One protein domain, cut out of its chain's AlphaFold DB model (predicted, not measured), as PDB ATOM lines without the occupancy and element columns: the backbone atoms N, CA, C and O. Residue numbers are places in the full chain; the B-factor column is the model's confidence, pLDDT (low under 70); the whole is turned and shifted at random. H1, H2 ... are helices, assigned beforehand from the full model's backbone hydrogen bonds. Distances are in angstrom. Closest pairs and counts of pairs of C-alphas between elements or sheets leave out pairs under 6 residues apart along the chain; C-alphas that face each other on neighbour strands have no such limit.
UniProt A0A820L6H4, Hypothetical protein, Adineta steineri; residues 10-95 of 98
ATOM      1  N   VAL A  10     -44.289 -22.728 -38.085       95.69
ATOM      2  CA  VAL A  10     -43.636 -23.265 -39.289       95.69
ATOM      3  C   VAL A  10     -44.186 -22.592 -40.544       95.69
ATOM      4  O   VAL A  10     -43.423 -22.033 -41.332       95.69
ATOM      5  N   ARG A  11     -45.516 -22.535 -40.702       96.38
ATOM      6  CA  ARG A  11     -46.146 -21.881 -41.859       96.38
ATOM      7  C   ARG A  11     -45.822 -20.390 -41.942       96.38
ATOM      8  O   ARG A  11     -45.614 -19.869 -43.034       96.38
ATOM      9  N   SER A  12     -45.755 -19.703 -40.805       95.88
ATOM     10  CA  SER A  12     -45.383 -18.285 -40.748       95.88
ATOM     11  C   SER A  12     -43.954 -18.047 -41.250       95.88
ATOM     12  O   SER A  12     -43.720 -17.091 -41.989       95.88
ATOM     13  N   ILE A  13     -43.015 -18.936 -40.912       95.81
ATOM     14  CA  ILE A  13     -41.625 -18.867 -41.383       95.81
ATOM     15  C   ILE A  13     -41.523 -19.205 -42.870       95.81
ATOM     16  O   ILE A  13     -40.874 -18.459 -43.598       95.81
ATOM     17  N   ILE A  14     -42.204 -20.253 -43.345       96.31
ATOM     18  CA  ILE A  14     -42.255 -20.590 -44.779       96.31
ATOM     19  C   ILE A  14     -42.761 -19.388 -45.583       96.31
ATOM     20  O   ILE A  14     -42.120 -18.964 -46.544       96.31
ATOM     21  N   ASN A  15     -43.858 -18.768 -45.137       96.38
ATOM     22  CA  ASN A  15     -44.405 -17.572 -45.774       96.38
ATOM     23  C   ASN A  15     -43.406 -16.402 -45.769       96.38
ATOM     24  O   ASN A  15     -43.337 -15.652 -46.742       96.38
ATOM     25  N   ALA A  16     -42.633 -16.222 -44.692       95.69
ATOM     26  CA  ALA A  16     -41.604 -15.187 -44.620       95.69
ATOM     27  C   ALA A  16     -40.450 -15.460 -45.599       95.69
ATOM     28  O   ALA A  16     -40.044 -14.551 -46.322       95.69
ATOM     29  N   ILE A  17     -39.970 -16.704 -45.684       96.38
ATOM     30  CA  ILE A  17     -38.927 -17.117 -46.635       96.38
ATOM     31  C   ILE A  17     -39.399 -16.885 -48.074       96.38
ATOM     32  O   ILE A  17     -38.677 -16.296 -48.875       96.38
ATOM     33  N   GLN A  18     -40.638 -17.271 -48.390       95.75
ATOM     34  CA  GLN A  18     -41.235 -17.048 -49.708       95.75
ATOM     35  C   GLN A  18     -41.401 -15.557 -50.024       95.75
ATOM     36  O   GLN A  18     -41.095 -15.126 -51.136       95.75
ATOM     37  N   ARG A  19     -41.837 -14.749 -49.048       97.62
ATOM     38  CA  ARG A  19     -41.969 -13.292 -49.198       97.62
ATOM     39  C   ARG A  19     -40.626 -12.621 -49.487       97.62
ATOM     40  O   ARG A  19     -40.568 -11.724 -50.319       97.62
ATOM     41  N   TYR A  20     -39.561 -13.056 -48.819       97.25
ATOM     42  CA  TYR A  20     -38.218 -12.488 -48.955       97.25
ATOM     43  C   TYR A  20     -37.286 -13.348 -49.820       97.25
ATOM     44  O   TYR A  20     -36.073 -13.351 -49.613       97.25
ATOM     45  N   LYS A  21     -37.830 -14.033 -50.835       95.50
ATOM     46  CA  LYS A  21     -37.071 -14.921 -51.735       95.50
ATOM     47  C   LYS A  21     -35.860 -14.249 -52.397       95.50
ATOM     48  O   LYS A  21     -34.877 -14.922 -52.690       95.50
ATOM     49  N   VAL A  22     -35.897 -12.926 -52.579       97.81
ATOM     50  CA  VAL A  22     -34.781 -12.121 -53.115       97.81
ATOM     51  C   VAL A  22     -33.480 -12.274 -52.318       97.81
ATOM     52  O   VAL A  22     -32.401 -12.109 -52.873       97.81
ATOM     53  N   LEU A  23     -33.567 -12.628 -51.032       97.50
ATOM     54  CA  LEU A  23     -32.401 -12.820 -50.170       97.50
ATOM     55  C   LEU A  23     -31.667 -14.146 -50.429       97.50
ATOM     56  O   LEU A  23     -30.550 -14.306 -49.945       97.50
ATOM     57  N   ASN A  24     -32.277 -15.085 -51.167       95.56
ATOM     58  CA  ASN A  24     -31.685 -16.370 -51.553       95.56
ATOM     59  C   ASN A  24     -31.038 -17.137 -50.377       95.56
ATOM     60  O   ASN A  24     -29.904 -17.605 -50.461       95.56
ATOM     61  N   THR A  25     -31.747 -17.216 -49.247       95.19
ATOM     62  CA  THR A  25     -31.206 -17.729 -47.976       95.19
ATOM     63  C   THR A  25     -31.153 -19.253 -47.882       95.19
ATOM     64  O   THR A  25     -30.440 -19.774 -47.025       95.19
ATOM     65  N   LEU A  26     -31.896 -19.969 -48.730       95.44
ATOM     66  CA  LEU A  26     -31.932 -21.431 -48.771       95.44
ATOM     67  C   LEU A  26     -31.269 -21.942 -50.045       95.44
ATOM     68  O   LEU A  26     -31.573 -21.456 -51.133       95.44
ATOM     69  N   THR A  27     -30.414 -22.957 -49.918       94.00
ATOM     70  CA  THR A  27     -29.921 -23.712 -51.081       94.00
ATOM     71  C   THR A  27     -30.912 -24.791 -51.508       94.00
ATOM     72  O   THR A  27     -31.045 -25.058 -52.697       94.00
ATOM     73  N   HIS A  28     -31.627 -25.373 -50.543       91.81
ATOM     74  CA  HIS A  28     -32.684 -26.359 -50.734       91.81
ATOM     75  C   HIS A  28     -33.813 -26.057 -49.751       91.81
ATOM     76  O   HIS A  28     -33.552 -25.711 -48.597       91.81
ATOM     77  N   ASP A  29     -35.056 -26.184 -50.203       93.12
ATOM     78  CA  ASP A  29     -36.218 -26.148 -49.323       93.12
ATOM     79  C   ASP A  29     -36.671 -27.568 -48.950       93.12
ATOM     80  O   ASP A  29     -36.485 -28.532 -49.691       93.12
ATOM     81  N   CYS A  30     -37.211 -27.696 -47.739       91.56
ATOM     82  CA  CYS A  30     -37.787 -28.930 -47.194       91.56
ATOM     83  C   CYS A  30     -39.159 -28.632 -46.568       91.56
ATOM     84  O   CYS A  30     -39.520 -29.176 -45.528       91.56
ATOM     85  N   PHE A  31     -39.917 -27.707 -47.172       95.38
ATOM     86  CA  PHE A  31     -41.135 -27.147 -46.574       95.38
ATOM     87  C   PHE A  31     -42.208 -28.197 -46.278       95.38
ATOM     88  O   PHE A  31     -42.835 -28.132 -45.222       95.38
ATOM     89  N   GLU A  32     -42.397 -29.169 -47.171       95.31
ATOM     90  CA  GLU A  32     -43.368 -30.247 -46.964       95.31
ATOM     91  C   GLU A  32     -42.966 -31.131 -45.778       95.31
ATOM     92  O   GLU A  32     -43.748 -31.298 -44.844       95.31
ATOM     93  N   THR A  33     -41.708 -31.583 -45.729       94.69
ATOM     94  CA  THR A  33     -41.176 -32.376 -44.609       94.69
ATOM     95  C   THR A  33     -41.272 -31.630 -43.275       94.69
ATOM     96  O   THR A  33     -41.629 -32.226 -42.256       94.69
ATOM     97  N   ALA A  34     -41.020 -30.318 -43.262       96.19
ATOM     98  CA  ALA A  34     -41.171 -29.498 -42.064       96.19
ATOM     99  C   ALA A  34     -42.633 -29.452 -41.572       96.19
ATOM    100  O   ALA A  34     -42.897 -29.571 -40.374       96.19
ATOM    101  N   LEU A  35     -43.600 -29.312 -42.488       96.44
ATOM    102  CA  LEU A  35     -45.031 -29.313 -42.164       96.44
ATOM    103  C   LEU A  35     -45.524 -30.694 -41.704       96.44
ATOM    104  O   LEU A  35     -46.329 -30.775 -40.777       96.44
ATOM    105  N   GLU A  36     -45.036 -31.772 -42.315       95.38
ATOM    106  CA  GLU A  36     -45.313 -33.148 -41.887       95.38
ATOM    107  C   GLU A  36     -44.770 -33.407 -40.478       95.38
ATOM    108  O   GLU A  36     -45.485 -33.929 -39.621       95.38
ATOM    109  N   THR A  37     -43.539 -32.969 -40.201       94.88
ATOM    110  CA  THR A  37     -42.917 -33.087 -38.874       94.88
ATOM    111  C   THR A  37     -43.704 -32.302 -37.822       94.88
ATOM    112  O   THR A  37     -43.934 -32.801 -36.720       94.88
ATOM    113  N   GLU A  38     -44.188 -31.098 -38.155       95.44
ATOM    114  CA  GLU A  38     -45.068 -30.321 -37.271       95.44
ATOM    115  C   GLU A  38     -46.337 -31.108 -36.913       95.44
ATOM    116  O   GLU A  38     -46.688 -31.219 -35.737       95.44
ATOM    117  N   GLN A  39     -47.009 -31.702 -37.906       94.06
ATOM    118  CA  GLN A  39     -48.214 -32.508 -37.679       94.06
ATOM    119  C   GLN A  39     -47.929 -33.738 -36.812       94.06
ATOM    120  O   GLN A  39     -48.690 -34.030 -35.886       94.06
ATOM    121  N   GLN A  40     -46.819 -34.430 -37.070       93.31
ATOM    122  CA  GLN A  40     -46.390 -35.572 -36.268       93.31
ATOM    123  C   GLN A  40     -46.174 -35.169 -34.805       93.31
ATOM    124  O   GLN A  40     -46.735 -35.808 -33.915       93.31
ATOM    125  N   LEU A  41     -45.457 -34.071 -34.539       91.25
ATOM    126  CA  LEU A  41     -45.229 -33.573 -33.178       91.25
ATOM    127  C   LEU A  41     -46.527 -33.177 -32.459       91.25
ATOM    128  O   LEU A  41     -46.639 -33.394 -31.254       91.25
ATOM    129  N   LEU A  42     -47.519 -32.640 -33.178       89.81
ATOM    130  CA  LEU A  42     -48.838 -32.320 -32.615       89.81
ATOM    131  C   LEU A  42     -49.631 -33.572 -32.211       89.81
ATOM    132  O   LEU A  42     -50.439 -33.505 -31.285       89.81
ATOM    133  N   SER A  43     -49.410 -34.701 -32.890       88.81
ATOM    134  CA  SER A  43     -50.070 -35.978 -32.583       88.81
ATOM    135  C   SER A  43     -49.397 -36.783 -31.464       88.81
ATOM    136  O   SER A  43     -49.984 -37.732 -30.944       88.81
ATOM    137  N   GLN A  44     -48.175 -36.414 -31.077       86.81
ATOM    138  CA  GLN A  44     -47.376 -37.138 -30.092       86.81
ATOM    139  C   GLN A  44     -47.476 -36.509 -28.697       86.81
ATOM    140  O   GLN A  44     -47.841 -35.346 -28.515       86.81
ATOM    141  N   LYS A  45     -47.113 -37.285 -27.667       79.12
ATOM    142  CA  LYS A  45     -46.992 -36.751 -26.307       79.12
ATOM    143  C   LYS A  45     -45.858 -35.722 -26.287       79.12
ATOM    144  O   LYS A  45     -44.760 -35.992 -26.764       79.12
ATOM    145  N   LYS A  46     -46.132 -34.544 -25.726       75.38
ATOM    146  CA  LYS A  46     -45.211 -33.402 -25.743       75.38
ATOM    147  C   LYS A  46     -43.843 -33.788 -25.159       75.38
ATOM    148  O   LYS A  46     -43.759 -34.178 -23.996       75.38
ATOM    149  N   ASN A  47     -42.785 -33.662 -25.960       77.69
ATOM    150  CA  ASN A  47     -41.403 -33.741 -25.489       77.69
ATOM    151  C   ASN A  47     -41.128 -32.527 -24.572       77.69
ATOM    152  O   ASN A  47     -41.476 -31.397 -24.926       77.69
ATOM    153  N   ASN A  48     -40.539 -32.768 -23.393       89.06
ATOM    154  CA  ASN A  48     -40.232 -31.744 -22.381       89.06
ATOM    155  C   ASN A  48     -38.995 -30.893 -22.722       89.06
ATOM    156  O   ASN A  48     -38.636 -29.990 -21.968       89.06
ATOM    157  N   SER A  49     -38.342 -31.167 -23.850       93.31
ATOM    158  CA  SER A  49     -37.276 -30.334 -24.395       93.31
ATOM    159  C   SER A  49     -37.737 -28.887 -24.612       93.31
ATOM    160  O   SER A  49     -38.790 -28.629 -25.200       93.31
ATOM    161  N   ALA A  50     -36.894 -27.924 -24.225       93.44
ATOM    162  CA  ALA A  50     -37.109 -26.499 -24.499       93.44
ATOM    163  C   ALA A  50     -37.128 -26.164 -26.007       93.44
ATOM    164  O   ALA A  50     -37.644 -25.117 -26.410       93.44
ATOM    165  N   LEU A  51     -36.572 -27.055 -26.834       94.12
ATOM    166  CA  LEU A  51     -36.488 -26.917 -28.286       94.12
ATOM    167  C   LEU A  51     -37.624 -27.629 -29.035       94.12
ATOM    168  O   LEU A  51     -37.702 -27.530 -30.257       94.12
ATOM    169  N   ASN A  52     -38.527 -28.309 -28.326       94.12
ATOM    170  CA  ASN A  52     -39.597 -29.061 -28.968       94.12
ATOM    171  C   ASN A  52     -40.514 -28.145 -29.807       94.12
ATOM    172  O   ASN A  52     -41.004 -27.120 -29.323       94.12
ATOM    173  N   GLY A  53     -40.743 -28.520 -31.065       93.31
ATOM    174  CA  GLY A  53     -41.524 -27.776 -32.052       93.31
ATOM    175  C   GLY A  53     -40.839 -26.521 -32.602       93.31
ATOM    176  O   GLY A  53     -41.504 -25.706 -33.241       93.31
ATOM    177  N   ARG A  54     -39.541 -26.304 -32.337       94.94
ATOM    178  CA  ARG A  54     -38.819 -25.137 -32.862       94.94
ATOM    179  C   ARG A  54     -38.344 -25.396 -34.298       94.94
ATOM    180  O   ARG A  54     -37.598 -26.349 -34.503       94.94
ATOM    181  N   PRO A  55     -38.730 -24.558 -35.274       95.94
ATOM    182  CA  PRO A  55     -38.195 -24.624 -36.630       95.94
ATOM    183  C   PRO A  55     -36.748 -24.120 -36.673       95.94
ATOM    184  O   PRO A  55     -36.452 -23.060 -36.116       95.94
ATOM    185  N   ILE A  56     -35.857 -24.861 -37.335       96.62
ATOM    186  CA  ILE A  56     -34.421 -24.576 -37.417       96.62
ATOM    187  C   ILE A  56     -33.929 -24.761 -38.852       96.62
ATOM    188  O   ILE A  56     -34.017 -25.845 -39.410       96.62
ATOM    189  N   LEU A  57     -33.302 -23.723 -39.409       96.06
ATOM    190  CA  LEU A  57     -32.565 -23.847 -40.663       96.06
ATOM    191  C   LEU A  57     -31.176 -24.436 -40.413       96.06
ATOM    192  O   LEU A  57     -30.440 -23.981 -39.533       96.06
ATOM    193  N   ILE A  58     -30.800 -25.410 -41.235       97.00
ATOM    194  CA  ILE A  58     -29.496 -26.063 -41.181       97.00
ATOM    195  C   ILE A  58     -28.615 -25.526 -42.305       97.00
ATOM    196  O   ILE A  58     -29.026 -25.440 -43.459       97.00
ATOM    197  N   LYS A  59     -27.379 -25.148 -41.964       97.12
ATOM    198  CA  LYS A  59     -26.387 -24.762 -42.970       97.12
ATOM    199  C   LYS A  59     -26.109 -25.962 -43.880       97.12
ATOM    200  O   LYS A  59     -25.892 -27.064 -43.384       97.12
ATOM    201  N   ASP A  60     -26.024 -25.724 -45.188       97.69
ATOM    202  CA  ASP A  60     -25.829 -26.741 -46.242       97.69
ATOM    203  C   ASP A  60     -24.438 -27.416 -46.233       97.69
ATOM    204  O   ASP A  60     -23.915 -27.840 -47.253       97.69
ATOM    205  N   ASN A  61     -23.784 -27.471 -45.078       97.44
ATOM    206  CA  ASN A  61     -22.575 -28.243 -44.811       97.44
ATOM    207  C   ASN A  61     -22.783 -29.282 -43.693       97.44
ATOM    208  O   ASN A  61     -21.830 -29.954 -43.301       97.44
ATOM    209  N   PHE A  62     -24.007 -29.410 -43.175       98.31
ATOM    210  CA  PHE A  62     -24.399 -30.458 -42.243       98.31
ATOM    211  C   PHE A  62     -25.332 -31.434 -42.946       98.31
ATOM    212  O   PHE A  62     -26.370 -31.050 -43.475       98.31
ATOM    213  N   CYS A  63     -24.961 -32.710 -42.928       98.19
ATOM    214  CA  CYS A  63     -25.747 -33.756 -43.562       98.19
ATOM    215  C   CYS A  63     -27.085 -33.963 -42.837       98.19
ATOM    216  O   CYS A  63     -27.110 -34.106 -41.608       98.19
ATOM    217  N   LEU A  64     -28.161 -34.035 -43.617       96.75
ATOM    218  CA  LEU A  64     -29.463 -34.577 -43.241       96.75
ATOM    219  C   LEU A  64     -29.729 -35.770 -44.163       96.75
ATOM    220  O   LEU A  64     -29.614 -35.648 -45.380       96.75
ATOM    221  N   ARG A  65     -30.003 -36.944 -43.586       97.00
ATOM    222  CA  ARG A  65     -30.145 -38.184 -44.355       97.00
ATOM    223  C   ARG A  65     -31.151 -38.016 -45.500       97.00
ATOM    224  O   ARG A  65     -32.219 -37.444 -45.316       97.00
ATOM    225  N   ASP A  66     -30.792 -38.563 -46.658       95.06
ATOM    226  CA  ASP A  66     -31.605 -38.612 -47.874       95.06
ATOM    227  C   ASP A  66     -31.945 -37.245 -48.496       95.06
ATOM    228  O   ASP A  66     -32.684 -37.200 -49.480       95.06
ATOM    229  N   THR A  67     -31.331 -36.147 -48.042       95.06
ATOM    230  CA  THR A  67     -31.394 -34.833 -48.705       95.06
ATOM    231  C   THR A  67     -30.104 -34.521 -49.462       95.06
ATOM    232  O   THR A  67     -29.089 -35.210 -49.324       95.06
ATOM    233  N   LEU A  68     -30.131 -33.476 -50.295       96.38
ATOM    234  CA  LEU A  68     -28.907 -32.920 -50.867       96.38
ATOM    235  C   LEU A  68     -28.129 -32.163 -49.780       96.38
ATOM    236  O   LEU A  68     -28.721 -31.489 -48.937       96.38
ATOM    237  N   THR A  69     -26.804 -32.297 -49.788       97.56
ATOM    238  CA  THR A  69     -25.896 -31.474 -48.974       97.56
ATOM    239  C   THR A  69     -24.750 -31.016 -49.861       97.56
ATOM    240  O   THR A  69     -23.832 -31.780 -50.150       97.56
ATOM    241  N   THR A  70     -24.819 -29.778 -50.346       98.00
ATOM    242  CA  THR A  70     -23.954 -29.340 -51.457       98.00
ATOM    243  C   THR A  70     -22.747 -28.530 -51.014       98.00
ATOM    244  O   THR A  70     -21.848 -28.267 -51.814       98.00
ATOM    245  N   CYS A  71     -22.711 -28.087 -49.756       97.62
ATOM    246  CA  CYS A  71     -21.727 -27.128 -49.254       97.62
ATOM    247  C   CYS A  71     -21.641 -25.856 -50.116       97.62
ATOM    248  O   CYS A  71     -20.582 -25.231 -50.171       97.62
ATOM    249  N   ALA A  72     -22.727 -25.500 -50.819       97.00
ATOM    250  CA  ALA A  72     -22.753 -24.459 -51.846       97.00
ATOM    251  C   ALA A  72     -21.651 -24.615 -52.921       97.00
ATOM    252  O   ALA A  72     -21.135 -23.632 -53.453       97.00
ATOM    253  N   SER A  73     -21.268 -25.856 -53.241       97.94
ATOM    254  CA  SER A  73     -20.191 -26.179 -54.176       97.94
ATOM    255  C   SER A  73     -20.665 -27.107 -55.286       97.94
ATOM    256  O   SER A  73     -21.332 -28.114 -55.051       97.94
ATOM    257  N   LYS A  74     -20.216 -26.827 -56.516       97.75
ATOM    258  CA  LYS A  74     -20.460 -27.697 -57.680       97.75
ATOM    259  C   LYS A  74     -19.895 -29.106 -57.492       97.75
ATOM    260  O   LYS A  74     -20.436 -30.047 -58.057       97.75
ATOM    261  N   MET A  75     -18.846 -29.254 -56.679       98.31
ATOM    262  CA  MET A  75     -18.243 -30.554 -56.369       98.31
ATOM    263  C   MET A  75     -19.247 -31.521 -55.728       98.31
ATOM    264  O   MET A  75     -19.173 -32.722 -55.963       98.31
ATOM    265  N   LEU A  76     -20.190 -31.000 -54.939       98.31
ATOM    266  CA  LEU A  76     -21.168 -31.788 -54.187       98.31
ATOM    267  C   LEU A  76     -22.609 -31.528 -54.651       98.31
ATOM    268  O   LEU A  76     -23.546 -31.873 -53.941       98.31
ATOM    269  N   ALA A  77     -22.808 -30.968 -55.850       97.31
ATOM    270  CA  ALA A  77     -24.139 -30.607 -56.353       97.31
ATOM    271  C   ALA A  77     -25.138 -31.783 -56.357       97.31
ATOM    272  O   ALA A  77     -26.329 -31.575 -56.164       97.31
ATOM    273  N   ASN A  78     -24.640 -33.013 -56.530       97.38
ATOM    274  CA  ASN A  78     -25.441 -34.242 -56.551       97.38
ATOM    275  C   ASN A  78     -25.204 -35.141 -55.325       97.38
ATOM    276  O   ASN A  78     -25.581 -36.314 -55.335       97.38
ATOM    277  N   PHE A  79     -24.536 -34.638 -54.283       98.12
ATOM    278  CA  PHE A  79     -24.277 -35.421 -53.079       98.12
ATOM    279  C   PHE A  79     -25.565 -35.565 -52.263       98.12
ATOM    280  O   PHE A  79     -26.033 -34.609 -51.640       98.12
ATOM    281  N   ARG A  80     -26.125 -36.779 -52.257       97.56
ATOM    282  CA  ARG A  80     -27.210 -37.168 -51.354       97.56
ATOM    283  C   ARG A  80     -26.612 -37.725 -50.070       97.56
ATOM    284  O   ARG A  80     -25.895 -38.723 -50.105       97.56
ATOM    285  N   ALA A  81     -26.895 -37.074 -48.949       97.69
ATOM    286  CA  ALA A  81     -26.298 -37.411 -47.670       97.69
ATOM    287  C   ALA A  81     -26.734 -38.814 -47.190       97.69
ATOM    288  O   ALA A  81     -27.925 -39.046 -46.970       97.69
ATOM    289  N   PRO A  82     -25.793 -39.753 -46.957       98.06
ATOM    290  CA  PRO A  82     -26.126 -41.112 -46.524       98.06
ATOM    291  C   PRO A  82     -26.326 -41.227 -45.004       98.06
ATOM    292  O   PRO A  82     -26.525 -42.326 -44.482       98.06
ATOM    293  N   TYR A  83     -26.237 -40.113 -44.270       98.44
ATOM    294  CA  TYR A  83     -26.394 -40.046 -42.820       98.44
ATOM    295  C   TYR A  83     -26.887 -38.664 -42.379       98.44
ATOM    296  O   TYR A  83     -26.753 -37.684 -43.108       98.44
ATOM    297  N   THR A  84     -27.409 -38.588 -41.156       98.50
ATOM    298  CA  THR A  84     -27.690 -37.324 -40.466       98.50
ATOM    299  C   THR A  84     -26.516 -37.003 -39.549       98.50
ATOM    300  O   THR A  84     -26.106 -37.838 -38.742       98.50
ATOM    301  N   SER A  85     -25.941 -35.809 -39.677       98.62
ATOM    302  CA  SER A  85     -24.828 -35.375 -38.831       98.62
ATOM    303  C   SER A  85     -25.239 -35.310 -37.356       98.62
ATOM    304  O   SER A  85     -26.392 -35.032 -37.029       98.62
ATOM    305  N   THR A  86     -24.290 -35.530 -36.441       98.62
ATOM    306  CA  THR A  86     -24.577 -35.634 -35.000       98.62
ATOM    307  C   THR A  86     -25.313 -34.418 -34.437       98.62
ATOM    308  O   THR A  86     -26.176 -34.572 -33.578       98.62
ATOM    309  N   ILE A  87     -25.000 -33.205 -34.906       98.12
ATOM    310  CA  ILE A  87     -25.666 -31.988 -34.422       98.12
ATOM    311  C   ILE A  87     -27.115 -31.895 -34.912       98.12
ATOM    312  O   ILE A  87     -27.994 -31.556 -34.125       98.12
ATOM    313  N   VAL A  88     -27.372 -32.259 -36.172       98.19
ATOM    314  CA  VAL A  88     -28.723 -32.275 -36.746       98.19
ATOM    315  C   VAL A  88     -29.565 -33.344 -36.057       98.19
ATOM    316  O   VAL A  88     -30.685 -33.059 -35.649       98.19
ATOM    317  N   GLN A  89     -28.999 -34.533 -35.818       98.38
ATOM    318  CA  GLN A  89     -29.693 -35.597 -35.093       98.38
ATOM    319  C   GLN A  89     -30.076 -35.147 -33.679       98.38
ATOM    320  O   GLN A  89     -31.226 -35.292 -33.286       98.38
ATOM    321  N   ARG A  90     -29.161 -34.498 -32.946       98.00
ATOM    322  CA  ARG A  90     -29.462 -33.960 -31.610       98.00
ATOM    323  C   ARG A  90     -30.603 -32.943 -31.628       98.00
ATOM    324  O   ARG A  90     -31.394 -32.940 -30.692       98.00
ATOM    325  N   LEU A  91     -30.692 -32.085 -32.646       97.81
ATOM    326  CA  LEU A  91     -31.805 -31.138 -32.784       97.81
ATOM    327  C   LEU A  91     -33.132 -31.877 -33.004       97.81
ATOM    328  O   LEU A  91     -34.105 -31.583 -32.310       97.81
ATOM    329  N   ILE A  92     -33.151 -32.865 -33.903       96.31
ATOM    330  CA  ILE A  92     -34.326 -33.706 -34.178       96.31
ATOM    331  C   ILE A  92     -34.767 -34.459 -32.912       96.31
ATOM    332  O   ILE A  92     -35.939 -34.409 -32.549       96.31
ATOM    333  N   ASP A  93     -33.833 -35.072 -32.179       95.88
ATOM    334  CA  ASP A  93     -34.114 -35.808 -30.934       95.88
ATOM    335  C   ASP A  93     -34.732 -34.904 -29.846       95.88
ATOM    336  O   ASP A  93     -35.517 -35.346 -29.004       95.88
ATOM    337  N   HIS A  94     -34.405 -33.607 -29.873       96.00
ATOM    338  CA  HIS A  94     -34.968 -32.587 -28.985       96.00
ATOM    339  C   HIS A  94     -36.271 -31.966 -29.515       96.00
ATOM    340  O   HIS A  94     -36.782 -31.019 -28.908       96.00
ATOM    341  N   GLY A  95     -36.823 -32.512 -30.600       94.94
ATOM    342  CA  GLY A  95     -38.096 -32.119 -31.193       94.94
ATOM    343  C   GLY A  95     -38.020 -30.887 -32.092       94.94
ATOM    344  O   GLY A  95     -39.059 -30.279 -32.345       94.94
TER     345      GLY A  95
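AT A GLANCE: This is residues 10 to 95 of the 98 residues of the protein "Hypothetical protein" of Adineta steineri (UniProt A0A820L6H4). Little regular structure is here: a helical hairpin of H1 and H2 makes one side, and a long looping stretch, residues 44 to 85, leads from it to the short helix H3 on the other side. Residues 18 to 24, at the turn of the hairpin, stick out. The printed part has 86 residues with three named helices, H1, H2, H3 in chain order, and no named strand; the class is all helix, though the helices hold only 31 residues. It is only just compact, close to loose, with a radius of gyration of the C-alphas of 13.9 A and spans of 42 by 31 by 19 A.

IN THESE COORDINATES: Find C-alpha 31 at (-41.135, -27.147, -46.574); from there H2 runs 18.8 A to residue 43. H1, residues 10 to 19, begins at (-43.636, -23.265, -39.289) and is 14.2 A long. H3, residues 86 to 93, ends at (-34.114, -35.808, -30.934).

HOW THE PARTS SIT: Look at Val 10 and Leu 35, whose C-alphas, 6.8 A apart, are the closest where H1 and H2 touch. This hairpin has a shallow tilt of 17 degrees, opposite ways. H3 is apart from both. In H1, H2 and H3 every O i to N i+4 pair is within hydrogen-bond range.

THE WHOLE: The C-alphas of Lys 45 and Lys 74 are the two farthest apart, 42.1 A. Both links are long, 11 and 42 residues. The printed part has no cut, and no printed residue is under 70 in pLDDT.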